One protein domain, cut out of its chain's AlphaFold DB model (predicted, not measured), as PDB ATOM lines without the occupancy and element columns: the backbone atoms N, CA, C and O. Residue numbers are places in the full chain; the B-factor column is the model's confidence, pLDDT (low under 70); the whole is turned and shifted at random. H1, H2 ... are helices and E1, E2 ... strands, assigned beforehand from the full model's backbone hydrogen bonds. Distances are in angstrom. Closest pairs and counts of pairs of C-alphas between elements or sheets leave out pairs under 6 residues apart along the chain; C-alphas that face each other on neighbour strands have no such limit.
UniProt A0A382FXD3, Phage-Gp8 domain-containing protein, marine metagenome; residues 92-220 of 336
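This is residues 92 to 220 of the 336 residues of the protein "Phage-Gp8 domain-containing protein" of marine metagenome (UniProt A0A382FXD3). With little regular structure, the domain has two small antiparallel sheets: E1 - E2 - E5, and E3 - E4 with H1 packed on it; H2 lies beyond the end of E5. Of 129 printed residues, 38 are in named elements, ordered E1 E2 E3 H1 E4 E5 H2, class mixed. It is compact, radius of gyration of the C-alphas 15.9 A, spanning 47 by 34 by 23 A.

E1 is residues 128 to 130, from C-alpha 128 at (259.916, 368.089, 584.888); E2 is residues 135 to 141, 17.9 A; E3 is residues 146 to 150, 13.2 A; H1 is residues 162 to 166; E4 is residues 172 to 175; E5 is residues 204 to 210, 18.0 A; H2 is residues 213 to 219, ending with C-alpha 219 at (246.054, 369.536, 574.204).

E1 and E2 form a hairpin, N 129 to O 137 2.9 A. E2 and E5 are antiparallel, N 138 to O 206 2.8 A. E3 and E4 are antiparallel, N 147 to O 174 2.8 A. The closest C-alphas of E3 and H1, Cys 148 and Cys 165, are 5.6 A apart. H1 and H2 are apart; in both, every O i to N i+4 pair is within hydrogen-bond range.

The printed part has no cut. Links E3 to H1 and E4 to E5 are long. pLDDT is under 70 at residues 98 to 115, 122 to 125, 151 to 160 and 186 to 194.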
ATOM      1  N   ASP A  92     257.039 375.701 582.405       89.50
ATOM      2  CA  ASP A  92     257.861 376.283 581.347       89.50
ATOM      3  C   ASP A  92     259.182 376.767 581.946       89.50
ATOM      4  O   ASP A  92     259.193 377.358 583.026       89.50
ATOM      5  N   TRP A  93     260.294 376.578 581.236       88.69
ATOM      6  CA  TRP A  93     261.613 377.020 581.686       88.69
ATOM      7  C   TRP A  93     261.641 378.511 582.048       88.69
ATOM      8  O   TRP A  93     262.169 378.893 583.094       88.69
ATOM      9  N   ASP A  94     261.036 379.352 581.206       83.94
ATOM     10  CA  ASP A  94     261.059 380.802 581.382       83.94
ATOM     11  C   ASP A  94     260.391 381.248 582.684       83.94
ATOM     12  O   ASP A  94     260.941 382.093 583.397       83.94
ATOM     13  N   THR A  95     259.254 380.641 583.014       78.88
ATOM     14  CA  THR A  95     258.455 380.963 584.202       78.88
ATOM     15  C   THR A  95     258.947 380.211 585.442       78.88
ATOM     16  O   THR A  95     258.871 380.732 586.555       78.88
ATOM     17  N   GLY A  96     259.491 379.007 585.256       75.75
ATOM     18  CA  GLY A  96     259.779 378.072 586.335       75.75
ATOM     19  C   GLY A  96     258.511 377.528 587.001       75.75
ATOM     20  O   GLY A  96     257.384 377.792 586.577       75.75
ATOM     21  N   ASP A  97     258.697 376.747 588.059       71.56
ATOM     22  CA  ASP A  97     257.617 376.295 588.918       71.56
ATOM     23  C   ASP A  97     257.208 377.420 589.881       71.56
ATOM     24  O   ASP A  97     257.922 377.777 590.822       71.56
ATOM     25  N   THR A  98     256.039 378.002 589.624       61.19
ATOM     26  CA  THR A  98     255.486 379.100 590.430       61.19
ATOM     27  C   THR A  98     254.846 378.624 591.737       61.19
ATOM     28  O   THR A  98     254.542 379.453 592.597       61.19
ATOM     29  N   ILE A  99     254.655 377.308 591.900       56.31
ATOM     30  CA  ILE A  99     253.872 376.680 592.975       56.31
ATOM     31  C   ILE A  99     254.749 375.783 593.868       56.31
ATOM     32  O   ILE A  99     254.416 375.589 595.035       56.31
ATOM     33  N   ALA A 100     255.881 375.270 593.367       55.50
ATOM     34  CA  ALA A 100     256.721 374.260 594.030       55.50
ATOM     35  C   ALA A 100     257.104 374.562 595.476       55.50
ATOM     36  O   ALA A 100     257.324 373.639 596.262       55.50
ATOM     37  N   PHE A 101     257.217 375.837 595.839       61.19
ATOM     38  CA  PHE A 101     257.677 376.234 597.160       61.19
ATOM     39  C   PHE A 101     256.728 377.297 597.709       61.19
ATOM     40  O   PHE A 101     256.947 378.495 597.537       61.19
ATOM     41  N   ASP A 102     255.642 376.797 598.311       49.03
ATOM     42  CA  ASP A 102     254.574 377.521 599.008       49.03
ATOM     43  C   ASP A 102     255.031 378.877 599.573       49.03
ATOM     44  O   ASP A 102     255.746 378.960 600.577       49.03
ATOM     45  N   GLY A 103     254.591 379.942 598.899       46.75
ATOM     46  CA  GLY A 103     254.373 381.236 599.533       46.75
ATOM     47  C   GLY A 103     255.265 382.401 599.122       46.75
ATOM     48  O   GLY A 103     255.007 383.496 599.618       46.75
ATOM     49  N   ASP A 104     256.269 382.248 598.243       44.91
ATOM     50  CA  ASP A 104     257.112 383.413 597.921       44.91
ATOM     51  C   ASP A 104     257.760 383.487 596.531       44.91
ATOM     52  O   ASP A 104     258.870 383.996 596.368       44.91
ATOM     53  N   ALA A 105     257.060 383.049 595.483       47.16
ATOM     54  CA  ALA A 105     257.467 383.395 594.117       47.16
ATOM     55  C   ALA A 105     257.351 384.915 593.845       47.16
ATOM     56  O   ALA A 105     258.076 385.450 593.010       47.16
ATOM     57  N   ALA A 106     256.475 385.627 594.574       45.59
ATOM     58  CA  ALA A 106     256.206 387.052 594.363       45.59
ATOM     59  C   ALA A 106     257.096 388.012 595.181       45.59
ATOM     60  O   ALA A 106     257.370 389.105 594.686       45.59
ATOM     61  N   ASN A 107     257.577 387.645 596.382       45.44
ATOM     62  CA  ASN A 107     258.582 388.441 597.115       45.44
ATOM     63  C   ASN A 107     259.978 387.809 597.116       45.44
ATOM     64  O   ASN A 107     260.911 388.444 597.610       45.44
ATOM     65  N   GLY A 108     260.143 386.645 596.479       52.19
ATOM     66  CA  GLY A 108     261.414 385.961 596.318       52.19
ATOM     67  C   GLY A 108     261.921 385.425 597.649       52.19
ATOM     68  O   GLY A 108     262.239 386.186 598.559       52.19
ATOM     69  N   ILE A 109     262.109 384.109 597.741       58.22
ATOM     70  CA  ILE A 109     262.840 383.520 598.867       58.22
ATOM     71  C   ILE A 109     264.191 384.248 598.985       58.22
ATOM     72  O   ILE A 109     265.079 384.093 598.141       58.22
ATOM     73  N   THR A 110     264.344 385.085 600.017       55.34
ATOM     74  CA  THR A 110     265.531 385.933 600.167       55.34
ATOM     75  C   THR A 110     266.797 385.073 600.154       55.34
ATOM     76  O   THR A 110     266.894 384.106 600.906       55.34
ATOM     77  N   ALA A 111     267.777 385.451 599.325       56.19
ATOM     78  CA  ALA A 111     269.064 384.765 599.144       56.19
ATOM     79  C   ALA A 111     269.054 383.437 598.354       56.19
ATOM     80  O   ALA A 111     270.048 382.705 598.403       56.19
ATOM     81  N   ILE A 112     267.999 383.158 597.581       59.28
ATOM     82  CA  ILE A 112     268.025 382.172 596.488       59.28
ATOM     83  C   ILE A 112     267.895 382.923 595.165       59.28
ATOM     84  O   ILE A 112     266.939 383.662 594.960       59.28
ATOM     85  N   ALA A 113     268.877 382.761 594.279       59.03
ATOM     86  CA  ALA A 113     268.755 383.244 592.908       59.03
ATOM     87  C   ALA A 113     267.772 382.339 592.149       59.03
ATOM     88  O   ALA A 113     267.914 381.118 592.216       59.03
ATOM     89  N   GLU A 114     266.798 382.940 591.456       66.50
ATOM     90  CA  GLU A 114     265.807 382.254 590.608       66.50
ATOM     91  C   GLU A 114     265.093 381.064 591.298       66.50
ATOM     92  O   GLU A 114     265.152 379.936 590.804       66.50
ATOM     93  N   PRO A 115     264.407 381.263 592.446       65.44
ATOM     94  CA  PRO A 115     263.802 380.164 593.208       65.44
ATOM     95  C   PRO A 115     262.752 379.368 592.417       65.44
ATOM     96  O   PRO A 115     262.589 378.177 592.670       65.44
ATOM     97  N   GLY A 116     262.089 379.989 591.433       70.81
ATOM     98  CA  GLY A 116     261.135 379.312 590.549       70.81
ATOM     99  C   GLY A 116     261.777 378.269 589.630       70.81
ATOM    100  O   GLY A 116     261.101 377.369 589.159       70.81
ATOM    101  N   ARG A 117     263.093 378.314 589.397       81.31
ATOM    102  CA  ARG A 117     263.807 377.330 588.559       81.31
ATOM    103  C   ARG A 117     264.567 376.302 589.388       81.31
ATOM    104  O   ARG A 117     265.586 375.774 588.949       81.31
ATOM    105  N   SER A 118     264.132 376.056 590.619       81.50
ATOM    106  CA  SER A 118     264.728 375.029 591.466       81.50
ATOM    107  C   SER A 118     264.034 373.690 591.235       81.50
ATOM    108  O   SER A 118     262.849 373.543 591.528       81.50
ATOM    109  N   PHE A 119     264.776 372.714 590.712       84.12
ATOM    110  CA  PHE A 119     264.234 371.402 590.359       84.12
ATOM    111  C   PHE A 119     264.785 370.315 591.274       84.12
ATOM    112  O   PHE A 119     265.960 370.340 591.650       84.12
ATOM    113  N   VAL A 120     263.935 369.346 591.631       81.25
ATOM    114  CA  VAL A 120     264.291 368.272 592.568       81.25
ATOM    115  C   VAL A 120     264.044 366.903 591.947       81.25
ATOM    116  O   VAL A 120     262.910 366.462 591.789       81.25
ATOM    117  N   SER A 121     265.120 366.162 591.718       78.56
ATOM    118  CA  SER A 121     265.158 364.835 591.086       78.56
ATOM    119  C   SER A 121     264.311 363.748 591.760       78.56
ATOM    120  O   SER A 121     263.938 362.749 591.144       78.56
ATOM    121  N   LYS A 122     263.999 363.896 593.053       68.69
ATOM    122  CA  LYS A 122     263.228 362.901 593.817       68.69
ATOM    123  C   LYS A 122     261.715 363.137 593.761       68.69
ATOM    124  O   LYS A 122     260.955 362.171 593.907       68.69
ATOM    125  N   ILE A 123     261.274 364.379 593.561       63.69
ATOM    126  CA  ILE A 123     259.875 364.787 593.722       63.69
ATOM    127  C   ILE A 123     259.248 364.905 592.334       63.69
ATOM    128  O   ILE A 123     259.707 365.703 591.534       63.69
ATOM    129  N   GLY A 124     258.228 364.083 592.054       66.56
ATOM    130  CA  GLY A 124     257.648 363.873 590.717       66.56
ATOM    131  C   GLY A 124     257.533 365.133 589.855       66.56
ATOM    132  O   GLY A 124     258.371 365.343 588.988       66.56
ATOM    133  N   TYR A 125     256.523 365.971 590.086       66.00
ATOM    134  CA  TYR A 125     256.229 367.099 589.191       66.00
ATOM    135  C   TYR A 125     257.273 368.212 589.197       66.00
ATOM    136  O   TYR A 125     257.585 368.753 588.145       66.00
ATOM    137  N   HIS A 126     257.925 368.454 590.334       75.06
ATOM    138  CA  HIS A 126     259.012 369.436 590.446       75.06
ATOM    139  C   HIS A 126     260.331 368.972 589.805       75.06
ATOM    140  O   HIS A 126     261.369 369.616 589.969       75.06
ATOM    141  N   SER A 127     260.320 367.826 589.119       83.44
ATOM    142  CA  SER A 127     261.457 367.336 588.350       83.44
ATOM    143  C   SER A 127     261.312 367.582 586.852       83.44
ATOM    144  O   SER A 127     262.312 367.471 586.157       83.44
ATOM    145  N   THR A 128     260.129 367.925 586.334       89.25
ATOM    146  CA  THR A 128     259.916 368.089 584.888       89.25
ATOM    147  C   THR A 128     259.868 369.550 584.461       89.25
ATOM    148  O   THR A 128     259.274 370.370 585.154       89.25
ATOM    149  N   VAL A 129     260.446 369.869 583.302       90.81
ATOM    150  CA  VAL A 129     260.414 371.215 582.706       90.81
ATOM    151  C   VAL A 129     260.315 371.140 581.186       90.81
ATOM    152  O   VAL A 129     260.912 370.255 580.569       90.81
ATOM    153  N   MET A 130     259.584 372.076 580.585       92.19
ATOM    154  CA  MET A 130     259.522 372.272 579.140       92.19
ATOM    155  C   MET A 130     260.412 373.442 578.712       92.19
ATOM    156  O   MET A 130     260.338 374.529 579.286       92.19
ATOM    157  N   ASN A 131     261.241 373.219 577.696       92.62
ATOM    158  CA  ASN A 131     262.117 374.240 577.134       92.62
ATOM    159  C   ASN A 131     261.428 375.061 576.019       92.62
ATOM    160  O   ASN A 131     260.317 374.754 575.579       92.62
ATOM    161  N   SER A 132     262.125 376.071 575.507       91.12
ATOM    162  CA  SER A 132     261.700 376.965 574.420       91.12
ATOM    163  C   SER A 132     261.447 376.275 573.067       91.12
ATOM    164  O   SER A 132     260.802 376.846 572.188       91.12
ATOM    165  N   GLU A 133     261.904 375.030 572.896       90.69
ATOM    166  CA  GLU A 133     261.689 374.191 571.708       90.69
ATOM    167  C   GLU A 133     260.619 373.103 571.929       90.69
ATOM    168  O   GLU A 133     260.505 372.173 571.124       90.69
ATOM    169  N   TYR A 134     259.840 373.211 573.014       91.25
ATOM    170  CA  TYR A 134     258.784 372.275 573.420       91.25
ATOM    171  C   TYR A 134     259.265 370.851 573.717       91.25
ATOM    172  O   TYR A 134     258.516 369.874 573.619       91.25
ATOM    173  N   ARG A 135     260.536 370.717 574.102       91.38
ATOM    174  CA  ARG A 135     261.091 369.481 574.649       91.38
ATOM    175  C   ARG A 135     260.900 369.454 576.154       91.38
ATOM    176  O   ARG A 135     261.184 370.431 576.843       91.38
ATOM    177  N   VAL A 136     260.454 368.309 576.651       92.50
ATOM    178  CA  VAL A 136     260.245 368.046 578.069       92.50
ATOM    179  C   VAL A 136     261.436 367.266 578.611       92.50
ATOM    180  O   VAL A 136     261.798 366.202 578.099       92.50
ATOM    181  N   TYR A 137     262.036 367.801 579.667       91.75
ATOM    182  CA  TYR A 137     263.173 367.221 580.369       91.75
ATOM    183  C   TYR A 137     262.797 366.881 581.801       91.75
ATOM    184  O   TYR A 137     261.946 367.530 582.404       91.75
ATOM    185  N   MET A 138     263.486 365.890 582.361       90.19
ATOM    186  CA  MET A 138     263.430 365.559 583.776       90.19
ATOM    187  C   MET A 138     264.785 365.798 584.437       90.19
ATOM    188  O   MET A 138     265.812 365.315 583.958       90.19
ATOM    189  N   CYS A 139     264.793 366.510 585.555       90.44
ATOM    190  CA  CYS A 139     265.939 366.658 586.432       90.44
ATOM    191  C   CYS A 139     266.239 365.304 587.088       90.44
ATOM    192  O   CYS A 139     265.431 364.757 587.835       90.44
ATOM    193  N   THR A 140     267.413 364.751 586.805       89.31
ATOM    194  CA  THR A 140     267.926 363.519 587.423       89.31
ATOM    195  C   THR A 140     269.088 363.786 588.371       89.31
ATOM    196  O   THR A 140     269.397 362.950 589.222       89.31
ATOM    197  N   GLY A 141     269.696 364.964 588.269       88.69
ATOM    198  CA  GLY A 141     270.700 365.460 589.195       88.69
ATOM    199  C   GLY A 141     270.547 366.958 589.399       88.69
ATOM    200  O   GLY A 141     270.218 367.701 588.479       88.69
ATOM    201  N   GLU A 142     270.800 367.386 590.625       86.94
ATOM    202  CA  GLU A 142     270.701 368.776 591.056       86.94
ATOM    203  C   GLU A 142     272.020 369.198 591.721       86.94
ATOM    204  O   GLU A 142     272.742 368.343 592.262       86.94
ATOM    205  N   PRO A 143     272.358 370.497 591.717       87.06
ATOM    206  CA  PRO A 143     273.590 370.979 592.315       87.06
ATOM    207  C   PRO A 143     273.642 370.711 593.823       87.06
ATOM    208  O   PRO A 143     272.638 370.637 594.536       87.06
ATOM    209  N   SER A 144     274.865 370.610 594.343       82.81
ATOM    210  CA  SER A 144     275.109 370.486 595.786       82.81
ATOM    211  C   SER A 144     274.889 371.799 596.547       82.81
ATOM    212  O   SER A 144     274.849 371.788 597.779       82.81
ATOM    213  N   THR A 145     274.741 372.918 595.833       82.12
ATOM    214  CA  THR A 145     274.465 374.252 596.369       82.12
ATOM    215  C   THR A 145     272.962 374.517 596.424       82.12
ATOM    216  O   THR A 145     272.229 374.263 595.471       82.12
ATOM    217  N   GLY A 146     272.491 375.061 597.542       79.81
ATOM    218  CA  GLY A 146     271.072 375.285 597.803       79.81
ATOM    219  C   GLY A 146     270.841 375.761 599.233       79.81
ATOM    220  O   GLY A 146     271.799 376.103 599.935       79.81
ATOM    221  N   LYS A 147     269.579 375.784 599.657       79.38
ATOM    222  CA  LYS A 147     269.144 376.162 601.006       79.38
ATOM    223  C   LYS A 147     268.293 375.063 601.618       79.38
ATOM    224  O   LYS A 147     267.622 374.316 600.909       79.38
ATOM    225  N   CYS A 148     268.306 374.967 602.940       78.62
ATOM    226  CA  CYS A 148     267.449 374.028 603.648       78.62
ATOM    227  C   CYS A 148     266.210 374.737 604.191       78.62
ATOM    228  O   CYS A 148     266.332 375.722 604.918       78.62
ATOM    229  N   TYR A 149     265.029 374.205 603.893       76.25
ATOM    230  CA  TYR A 149     263.774 374.626 604.498       76.25
ATOM    231  C   TYR A 149     263.420 373.695 605.658       76.25
ATOM    232  O   TYR A 149     263.254 372.491 605.459       76.25
ATOM    233  N   VAL A 150     263.311 374.240 606.873       72.00
ATOM    234  CA  VAL A 150     262.904 373.485 608.069       72.00
ATOM    235  C   VAL A 150     261.894 374.308 608.855       72.00
ATOM    236  O   VAL A 150     262.205 375.408 609.308       72.00
ATOM    237  N   GLY A 151     260.689 373.765 609.051       66.38
ATOM    238  CA  GLY A 151     259.697 374.341 609.965       66.38
ATOM    239  C   GLY A 151     259.326 375.799 609.669       66.38
ATOM    240  O   GLY A 151     259.179 376.581 610.605       66.38
ATOM    241  N   GLY A 152     259.216 376.175 608.389       67.19
ATOM    242  CA  GLY A 152     258.853 377.538 607.983       67.19
ATOM    243  C   GLY A 152     260.020 378.513 607.833       67.19
ATOM    244  O   GLY A 152     259.783 379.678 607.526       67.19
ATOM    245  N   ILE A 153     261.267 378.080 608.051       66.44
ATOM    246  CA  ILE A 153     262.447 378.951 607.995       66.44
ATOM    247  C   ILE A 153     263.482 378.370 607.028       66.44
ATOM    248  O   ILE A 153     263.885 377.211 607.155       66.44
ATOM    249  N   TYR A 154     263.958 379.198 606.095       67.31
ATOM    250  CA  TYR A 154     265.123 378.889 605.266       67.31
ATOM    251  C   TYR A 154     266.410 379.141 606.048       67.31
ATOM    252  O   TYR A 154     266.604 380.219 606.607       67.31
ATOM    253  N   ASP A 155     267.287 378.138 606.095       64.75
ATOM    254  CA  ASP A 155     268.597 378.191 606.751       64.75
ATOM    255  C   ASP A 155     268.564 378.715 608.200       64.75
ATOM    256  O   ASP A 155     269.517 379.331 608.681       64.75
ATOM    257  N   GLY A 156     267.480 378.427 608.930       58.78
ATOM    258  CA  GLY A 156     267.211 378.865 610.308       58.78
ATOM    259  C   GLY A 156     268.140 378.316 611.399       58.78
ATOM    260  O   GLY A 156     267.749 378.271 612.562       58.78
ATOM    261  N   GLY A 157     269.368 377.913 611.050       56.41
ATOM    262  CA  GLY A 157     270.493 377.910 611.986       56.41
ATOM    263  C   GLY A 157     271.141 376.569 612.334       56.41
ATOM    264  O   GLY A 157     271.863 376.513 613.328       56.41
ATOM    265  N   THR A 158     270.943 375.476 611.585       56.44
ATOM    266  CA  THR A 158     271.731 374.240 611.847       56.44
ATOM    267  C   THR A 158     272.022 373.382 610.613       56.44
ATOM    268  O   THR A 158     273.111 372.819 610.517       56.44
ATOM    269  N   ALA A 159     271.109 373.308 609.641       60.22
ATOM    270  CA  ALA A 159     271.296 372.511 608.430       60.22
ATOM    271  C   ALA A 159     271.847 373.364 607.271       60.22
ATOM    272  O   ALA A 159     271.096 373.890 606.461       60.22
ATOM    273  N   VAL A 160     273.175 373.515 607.210       69.00
ATOM    274  CA  VAL A 160     273.888 374.288 606.163       69.00
ATOM    275  C   VAL A 160     274.315 373.438 604.962       69.00
ATOM    276  O   VAL A 160     275.028 373.905 604.078       69.00
ATOM    277  N   SER A 161     273.938 372.160 604.947       77.94
ATOM    278  CA  SER A 161     274.277 371.228 603.876       77.94
ATOM    279  C   SER A 161     273.101 370.324 603.553       77.94
ATOM    280  O   SER A 161     272.304 369.985 604.427       77.94
ATOM    281  N   ARG A 162     273.049 369.841 602.311       80.88
ATOM    282  CA  ARG A 162     272.048 368.868 601.871       80.88
ATOM    283  C   ARG A 162     271.914 367.679 602.824       80.88
ATOM    284  O   ARG A 162     270.812 367.334 603.227       80.88
ATOM    285  N   THR A 163     273.035 367.089 603.237       83.56
ATOM    286  CA  THR A 163     273.046 365.917 604.126       83.56
ATOM    287  C   THR A 163     272.427 366.210 605.489       83.56
ATOM    288  O   THR A 163     271.709 365.377 606.029       83.56
ATOM    289  N   THR A 164     272.694 367.390 606.055       84.00
ATOM    290  CA  THR A 164     272.100 367.787 607.343       84.00
ATOM    291  C   THR A 164     270.624 368.147 607.196       84.00
ATOM    292  O   THR A 164     269.838 367.860 608.096       84.00
ATOM    293  N   CYS A 165     270.234 368.693 606.044       80.81
ATOM    294  CA  CYS A 165     268.849 369.001 605.713       80.81
ATOM    295  C   CYS A 165     267.990 367.740 605.582       80.81
ATOM    296  O   CYS A 165     267.010 367.589 606.302       80.81
ATOM    297  N   GLU A 166     268.411 366.791 604.738       82.00
ATOM    298  CA  GLU A 166     267.695 365.529 604.503       82.00
ATOM    299  C   GLU A 166     267.645 364.639 605.766       82.00
ATOM    300  O   GLU A 166     266.754 363.803 605.900       82.00
ATOM    301  N   ALA A 167     268.582 364.813 606.708       82.94
ATOM    302  CA  ALA A 167     268.574 364.129 608.004       82.94
ATOM    303  C   ALA A 167     267.653 364.793 609.047       82.94
ATOM    304  O   ALA A 167     267.350 364.185 610.076       82.94
ATOM    305  N   THR A 168     267.226 366.035 608.809       82.06
ATOM    306  CA  THR A 168     266.330 366.766 609.704       82.06
ATOM    307  C   THR A 168     264.885 366.385 609.395       82.06
ATOM    308  O   THR A 168     264.453 366.401 608.246       82.06
ATOM    309  N   VAL A 169     264.111 366.040 610.425       77.94
ATOM    310  CA  VAL A 169     262.691 365.705 610.260       77.94
ATOM    311  C   VAL A 169     261.943 366.922 609.709       77.94
ATOM    312  O   VAL A 169     261.964 367.986 610.322       77.94
ATOM    313  N   GLY A 170     261.293 366.758 608.554       73.62
ATOM    314  CA  GLY A 170     260.608 367.850 607.854       73.62
ATOM    315  C   GLY A 170     261.541 368.813 607.109       73.62
ATOM    316  O   GLY A 170     261.085 369.872 606.691       73.62
ATOM    317  N   GLY A 171     262.826 368.472 606.960       76.06
ATOM    318  CA  GLY A 171     263.770 369.230 606.146       76.06
ATOM    319  C   GLY A 171     263.560 368.981 604.654       76.06
ATOM    320  O   GLY A 171     263.615 367.837 604.200       76.06
ATOM    321  N   LEU A 172     263.350 370.051 603.891       78.38
ATOM    322  CA  LEU A 172     263.300 370.031 602.430       78.38
ATOM    323  C   LEU A 172     264.514 370.783 601.883       78.38
ATOM    324  O   LEU A 172     264.708 371.965 602.165       78.38
ATOM    325  N   TRP A 173     265.355 370.088 601.118       80.44
ATOM    326  CA  TRP A 173     266.476 370.722 600.431       80.44
ATOM    327  C   TRP A 173     265.984 371.394 599.156       80.44
ATOM    328  O   TRP A 173     265.379 370.734 598.313       80.44
ATOM    329  N   LEU A 174     266.289 372.681 599.020       80.75
ATOM    330  CA  LEU A 174     265.977 373.491 597.855       80.75
ATOM    331  C   LEU A 174     267.278 373.826 597.111       80.75
ATOM    332  O   LEU A 174     268.059 374.644 597.605       80.75
ATOM    333  N   PRO A 175     267.562 373.196 595.959       82.50
ATOM    334  CA  PRO A 175     268.729 373.524 595.146       82.50
ATOM    335  C   PRO A 175     268.740 374.983 594.676       82.50
ATOM    336  O   PRO A 175     267.713 375.661 594.627       82.50
ATOM    337  N   THR A 176     269.916 375.477 594.300       81.94
ATOM    338  CA  THR A 176     270.023 376.781 593.624       81.94
ATOM    339  C   THR A 176     269.276 376.713 592.294       81.94
ATOM    340  O   THR A 176     269.384 375.693 591.617       81.94
ATOM    341  N   GLY A 177     268.535 377.759 591.918       82.75
ATOM    342  CA  GLY A 177     267.799 377.782 590.655       82.75
ATOM    343  C   GLY A 177     268.698 377.495 589.451       82.75
ATOM    344  O   GLY A 177     269.851 377.933 589.406       82.75
ATOM    345  N   ALA A 178     268.181 376.724 588.500       86.88
ATOM    346  CA  ALA A 178     268.859 376.420 587.255       86.88
ATOM    347  C   ALA A 178     268.993 377.697 586.407       86.88
ATOM    348  O   ALA A 178     268.055 378.484 586.261       86.88
ATOM    349  N   SER A 179     270.195 377.919 585.884       86.38
ATOM    350  CA  SER A 179     270.585 379.127 585.149       86.38
ATOM    351  C   SER A 179     270.804 378.877 583.658       86.38
ATOM    352  O   SER A 179     270.826 379.827 582.878       86.38
ATOM    353  N   GLU A 180     270.928 377.611 583.257       89.94
ATOM    354  CA  GLU A 180     271.102 377.198 581.868       89.94
ATOM    355  C   GLU A 180     269.986 376.242 581.447       89.94
ATOM    356  O   GLU A 180     269.799 375.184 582.048       89.94
ATOM    357  N   GLU A 181     269.254 376.628 580.401       91.19
ATOM    358  CA  GLU A 181     268.159 375.833 579.848       91.19
ATOM    359  C   GLU A 181     268.685 374.506 579.280       91.19
ATOM    360  O   GLU A 181     269.645 374.520 578.500       91.19
ATOM    361  N   PRO A 182     268.072 373.351 579.611       91.31
ATOM    362  CA  PRO A 182     268.426 372.098 578.969       91.31
ATOM    363  C   PRO A 182     268.076 372.147 577.479       91.31
ATOM    364  O   PRO A 182     266.954 372.462 577.075       91.31
ATOM    365  N   THR A 183     269.054 371.807 576.643       89.38
ATOM    366  CA  THR A 183     268.901 371.786 575.187       89.38
ATOM    367  C   THR A 183     269.448 370.495 574.590       89.38
ATOM    368  O   THR A 183     270.299 369.816 575.164       89.38
ATOM    369  N   GLY A 184     268.941 370.158 573.403       82.38
ATOM    370  CA  GLY A 184     269.339 368.972 572.656       82.38
ATOM    371  C   GLY A 184     268.712 367.667 573.147       82.38
ATOM    372  O   GLY A 184     267.930 367.613 574.092       82.38
ATOM    373  N   TYR A 185     269.059 366.603 572.440       71.81
ATOM    374  CA  TYR A 185     268.655 365.232 572.704       71.81
ATOM    375  C   TYR A 185     269.898 364.378 572.467       71.81
ATOM    376  O   TYR A 185     270.567 364.501 571.439       71.81
ATOM    377  N   THR A 186     270.284 363.577 573.452       62.88
ATOM    378  CA  THR A 186     271.491 362.755 573.377       62.88
ATOM    379  C   THR A 186     271.082 361.293 573.427       62.88
ATOM    380  O   THR A 186     270.430 360.857 574.368       62.88
ATOM    381  N   GLY A 187     271.450 360.534 572.397       61.16
ATOM    382  CA  GLY A 187     271.384 359.077 572.416       61.16
ATOM    383  C   GLY A 187     272.703 358.475 572.889       61.16
ATOM    384  O   GLY A 187     273.755 359.117 572.817       61.16
ATOM    385  N   ASP A 188     272.668 357.229 573.355       60.44
ATOM    386  CA  ASP A 188     273.877 356.414 573.504       60.44
ATOM    387  C   ASP A 188     274.597 356.212 572.149       60.44
ATOM    388  O   ASP A 188     274.171 356.697 571.104       60.44
ATOM    389  N   VAL A 189     275.723 355.494 572.132       52.47
ATOM    390  CA  VAL A 189     276.516 355.256 570.902       52.47
ATOM    391  C   VAL A 189     275.706 354.537 569.802       52.47
ATOM    392  O   VAL A 189     276.084 354.590 568.633       52.47
ATOM    393  N   ALA A 190     274.594 353.886 570.162       63.03
ATOM    394  CA  ALA A 190     273.644 353.278 569.234       63.03
ATOM    395  C   ALA A 190     272.457 354.200 568.889       63.03
ATOM    396  O   ALA A 190     271.722 353.896 567.952       63.03
ATOM    397  N   GLY A 191     272.297 355.316 569.604       58.28
ATOM    398  CA  GLY A 191     271.221 356.281 569.442       58.28
ATOM    399  C   GLY A 191     269.874 355.783 569.954       58.28
ATOM    400  O   GLY A 191     268.891 356.120 569.322       58.28
ATOM    401  N   LEU A 192     269.835 354.946 571.005       57.78
ATOM    402  CA  LEU A 192     268.612 354.249 571.454       57.78
ATOM    403  C   LEU A 192     268.181 354.551 572.901       57.78
ATOM    404  O   LEU A 192     267.111 354.119 573.322       57.78
ATOM    405  N   THR A 193     269.013 355.245 573.684       62.41
ATOM    406  CA  THR A 193     268.716 355.576 575.089       62.41
ATOM    407  C   THR A 193     269.070 357.028 575.387       62.41
ATOM    408  O   THR A 193     270.226 357.411 575.179       62.41
ATOM    409  N   ALA A 194     268.125 357.796 575.946       67.69
ATOM    410  CA  ALA A 194     268.353 359.159 576.432       67.69
ATOM    411  C   ALA A 194     269.567 359.215 577.376       67.69
ATOM    412  O   ALA A 194     269.600 358.536 578.407       67.69
ATOM    413  N   GLN A 195     270.586 360.004 577.033       79.88
ATOM    414  CA  GLN A 195     271.750 360.214 577.889       79.88
ATOM    415  C   GLN A 195     271.558 361.435 578.796       79.88
ATOM    416  O   GLN A 195     270.871 362.390 578.432       79.88
ATOM    417  N   PRO A 196     272.183 361.438 579.985       86.38
ATOM    418  CA  PRO A 196     272.164 362.605 580.849       86.38
ATOM    419  C   PRO A 196     272.854 363.809 580.188       86.38
ATOM    420  O   PRO A 196     273.968 363.698 579.674       86.38
ATOM    421  N   ILE A 197     272.208 364.968 580.244       89.75
ATOM    422  CA  ILE A 197     272.701 366.262 579.772       89.75
ATOM    423  C   ILE A 197     273.130 367.048 581.005       89.75
ATOM    424  O   ILE A 197     272.308 367.352 581.865       89.75
ATOM    425  N   SER A 198     274.423 367.339 581.122       91.25
ATOM    426  CA  SER A 198     274.951 368.157 582.218       91.25
ATOM    427  C   SER A 198     275.067 369.607 581.772       91.25
ATOM    428  O   SER A 198     275.744 369.888 580.784       91.25
ATOM    429  N   THR A 199     274.434 370.510 582.509       91.12
ATOM    430  CA  THR A 199     274.516 371.961 582.308       91.12
ATOM    431  C   THR A 199     275.612 372.567 583.192       91.12
ATOM    432  O   THR A 199     276.101 371.947 584.144       91.12
ATOM    433  N   SER A 200     276.053 373.785 582.877       90.12
ATOM    434  CA  SER A 200     277.145 374.487 583.576       90.12
ATOM    435  C   SER A 200     276.842 374.810 585.044       90.12
ATOM    436  O   SER A 200     277.762 374.983 585.847       90.12
ATOM    437  N   ASP A 201     275.566 374.826 585.418       87.50
ATOM    438  CA  ASP A 201     275.076 374.983 586.788       87.50
ATOM    439  C   ASP A 201     275.063 373.675 587.603       87.50
ATOM    440  O   ASP A 201     274.708 373.687 588.782       87.50
ATOM    441  N   ASN A 202     275.561 372.573 587.032       90.19
ATOM    442  CA  ASN A 202     275.602 371.229 587.620       90.19
ATOM    443  C   ASN A 202     274.227 370.574 587.811       90.19
ATOM    444  O   ASN A 202     274.118 369.611 588.578       90.19
ATOM    445  N   TYR A 203     273.198 371.048 587.111       91.25
ATOM    446  CA  TYR A 203     272.030 370.214 586.882       91.25
ATOM    447  C   TYR A 203     272.350 369.103 585.881       91.25
ATOM    448  O   TYR A 203     273.198 369.230 584.993       91.25
ATOM    449  N   VAL A 204     271.662 367.982 586.059       91.75
ATOM    450  CA  VAL A 204     271.685 366.854 585.140       91.75
ATOM    451  C   VAL A 204     270.256 366.586 584.706       91.75
ATOM    452  O   VAL A 204     269.373 366.346 585.532       91.75
ATOM    453  N   TRP A 205     270.051 366.627 583.400       91.38
ATOM    454  CA  TRP A 205     268.759 366.514 582.751       91.38
ATOM    455  C   TRP A 205     268.692 365.249 581.913       91.38
ATOM    456  O   TRP A 205     269.679 364.813 581.332       91.38
ATOM    457  N   THR A 206     267.511 364.667 581.811       89.44
ATOM    458  CA  THR A 206     267.227 363.569 580.893       89.44
ATOM    459  C   THR A 206     266.088 364.002 579.990       89.44
ATOM    460  O   THR A 206     265.045 364.432 580.477       89.44
ATOM    461  N   PHE A 207     266.302 363.931 578.678       91.06
ATOM    462  CA  PHE A 207     265.257 364.201 577.695       91.06
ATOM    463  C   PHE A 207     264.179 363.114 577.776       91.06
ATOM    464  O   PHE A 207     264.511 361.929 577.780       91.06
ATOM    465  N   LEU A 208     262.908 363.515 577.866       89.19
ATOM    466  CA  LEU A 208     261.780 362.585 577.891       89.19
ATOM    467  C   LEU A 208     261.103 362.515 576.525       89.19
ATOM    468  O   LEU A 208     261.110 361.475 575.876       89.19
ATOM    469  N   TYR A 209     260.496 363.614 576.095       91.31
ATOM    470  CA  TYR A 209     259.738 363.673 574.852       91.31
ATOM    471  C   TYR A 209     259.645 365.106 574.350       91.31
ATOM    472  O   TYR A 209     259.970 366.060 575.058       91.31
ATOM    473  N   LYS A 210     259.193 365.256 573.109       90.69
ATOM    474  CA  LYS A 210     258.922 366.548 572.493       90.69
ATOM    475  C   LYS A 210     257.446 366.629 572.149       90.69
ATOM    476  O   LYS A 210     256.895 365.666 571.625       90.69
ATOM    477  N   LEU A 211     256.836 367.767 572.448       91.12
ATOM    478  CA  LEU A 211     255.484 368.066 572.004       91.12
ATOM    479  C   LEU A 211     255.534 368.668 570.604       91.12
ATOM    480  O   LEU A 211     256.282 369.612 570.342       91.12
ATOM    481  N   GLU A 212     254.729 368.119 569.702       88.62
ATOM    482  CA  GLU A 212     254.564 368.687 568.371       88.62
ATOM    483  C   GLU A 212     253.586 369.868 568.412       88.62
ATOM    484  O   GLU A 212     252.761 370.001 569.317       88.62
ATOM    485  N   LEU A 213     253.632 370.730 567.391       87.44
ATOM    486  CA  LEU A 213     252.771 371.923 567.314       87.44
ATOM    487  C   LEU A 213     251.277 371.599 567.456       87.44
ATOM    488  O   LEU A 213     250.532 372.388 568.031       87.44
ATOM    489  N   ASN A 214     250.844 370.443 566.954       85.75
ATOM    490  CA  ASN A 214     249.460 369.999 567.075       85.75
ATOM    491  C   ASN A 214     249.067 369.701 568.531       85.75
ATOM    492  O   ASN A 214     248.006 370.135 568.973       85.75
ATOM    493  N   ASP A 215     249.927 369.007 569.278       85.75
ATOM    494  CA  ASP A 215     249.672 368.647 570.679       85.75
ATOM    495  C   ASP A 215     249.689 369.887 571.573       85.75
ATOM    496  O   ASP A 215     248.915 370.000 572.521       85.75
ATOM    497  N   ILE A 216     250.527 370.865 571.227       85.75
ATOM    498  CA  ILE A 216     250.574 372.150 571.920       85.75
ATOM    499  C   ILE A 216     249.263 372.902 571.721       85.75
ATOM    500  O   ILE A 216     248.630 373.304 572.692       85.75
ATOM    501  N   ILE A 217     248.825 373.073 570.475       84.19
ATOM    502  CA  ILE A 217     247.644 373.890 570.174       84.19
ATOM    503  C   ILE A 217     246.364 373.261 570.731       84.19
ATOM    504  O   ILE A 217     245.505 373.983 571.235       84.19
ATOM    505  N   ASN A 218     246.233 371.937 570.637       81.19
ATOM    506  CA  ASN A 218     244.974 371.268 570.958       81.19
ATOM    507  C   ASN A 218     244.911 370.753 572.399       81.19
ATOM    508  O   ASN A 218     243.832 370.761 572.990       81.19
ATOM    509  N   SER A 219     246.043 370.334 572.971       81.50
ATOM    510  CA  SER A 219     246.054 369.536 574.204       81.50
ATOM    511  C   SER A 219     246.791 370.200 575.369       81.50
ATOM    512  O   SER A 219     246.615 369.771 576.510       81.50
ATOM    513  N   THR A 220     247.590 371.251 575.138       85.75
ATOM    514  CA  THR A 220     248.175 372.021 576.250       85.75
ATOM    515  C   THR A 220     247.207 373.072 576.779       85.75
ATOM    516  O   THR A 220     246.418 373.674 576.050       85.75
TER     517      THR A 220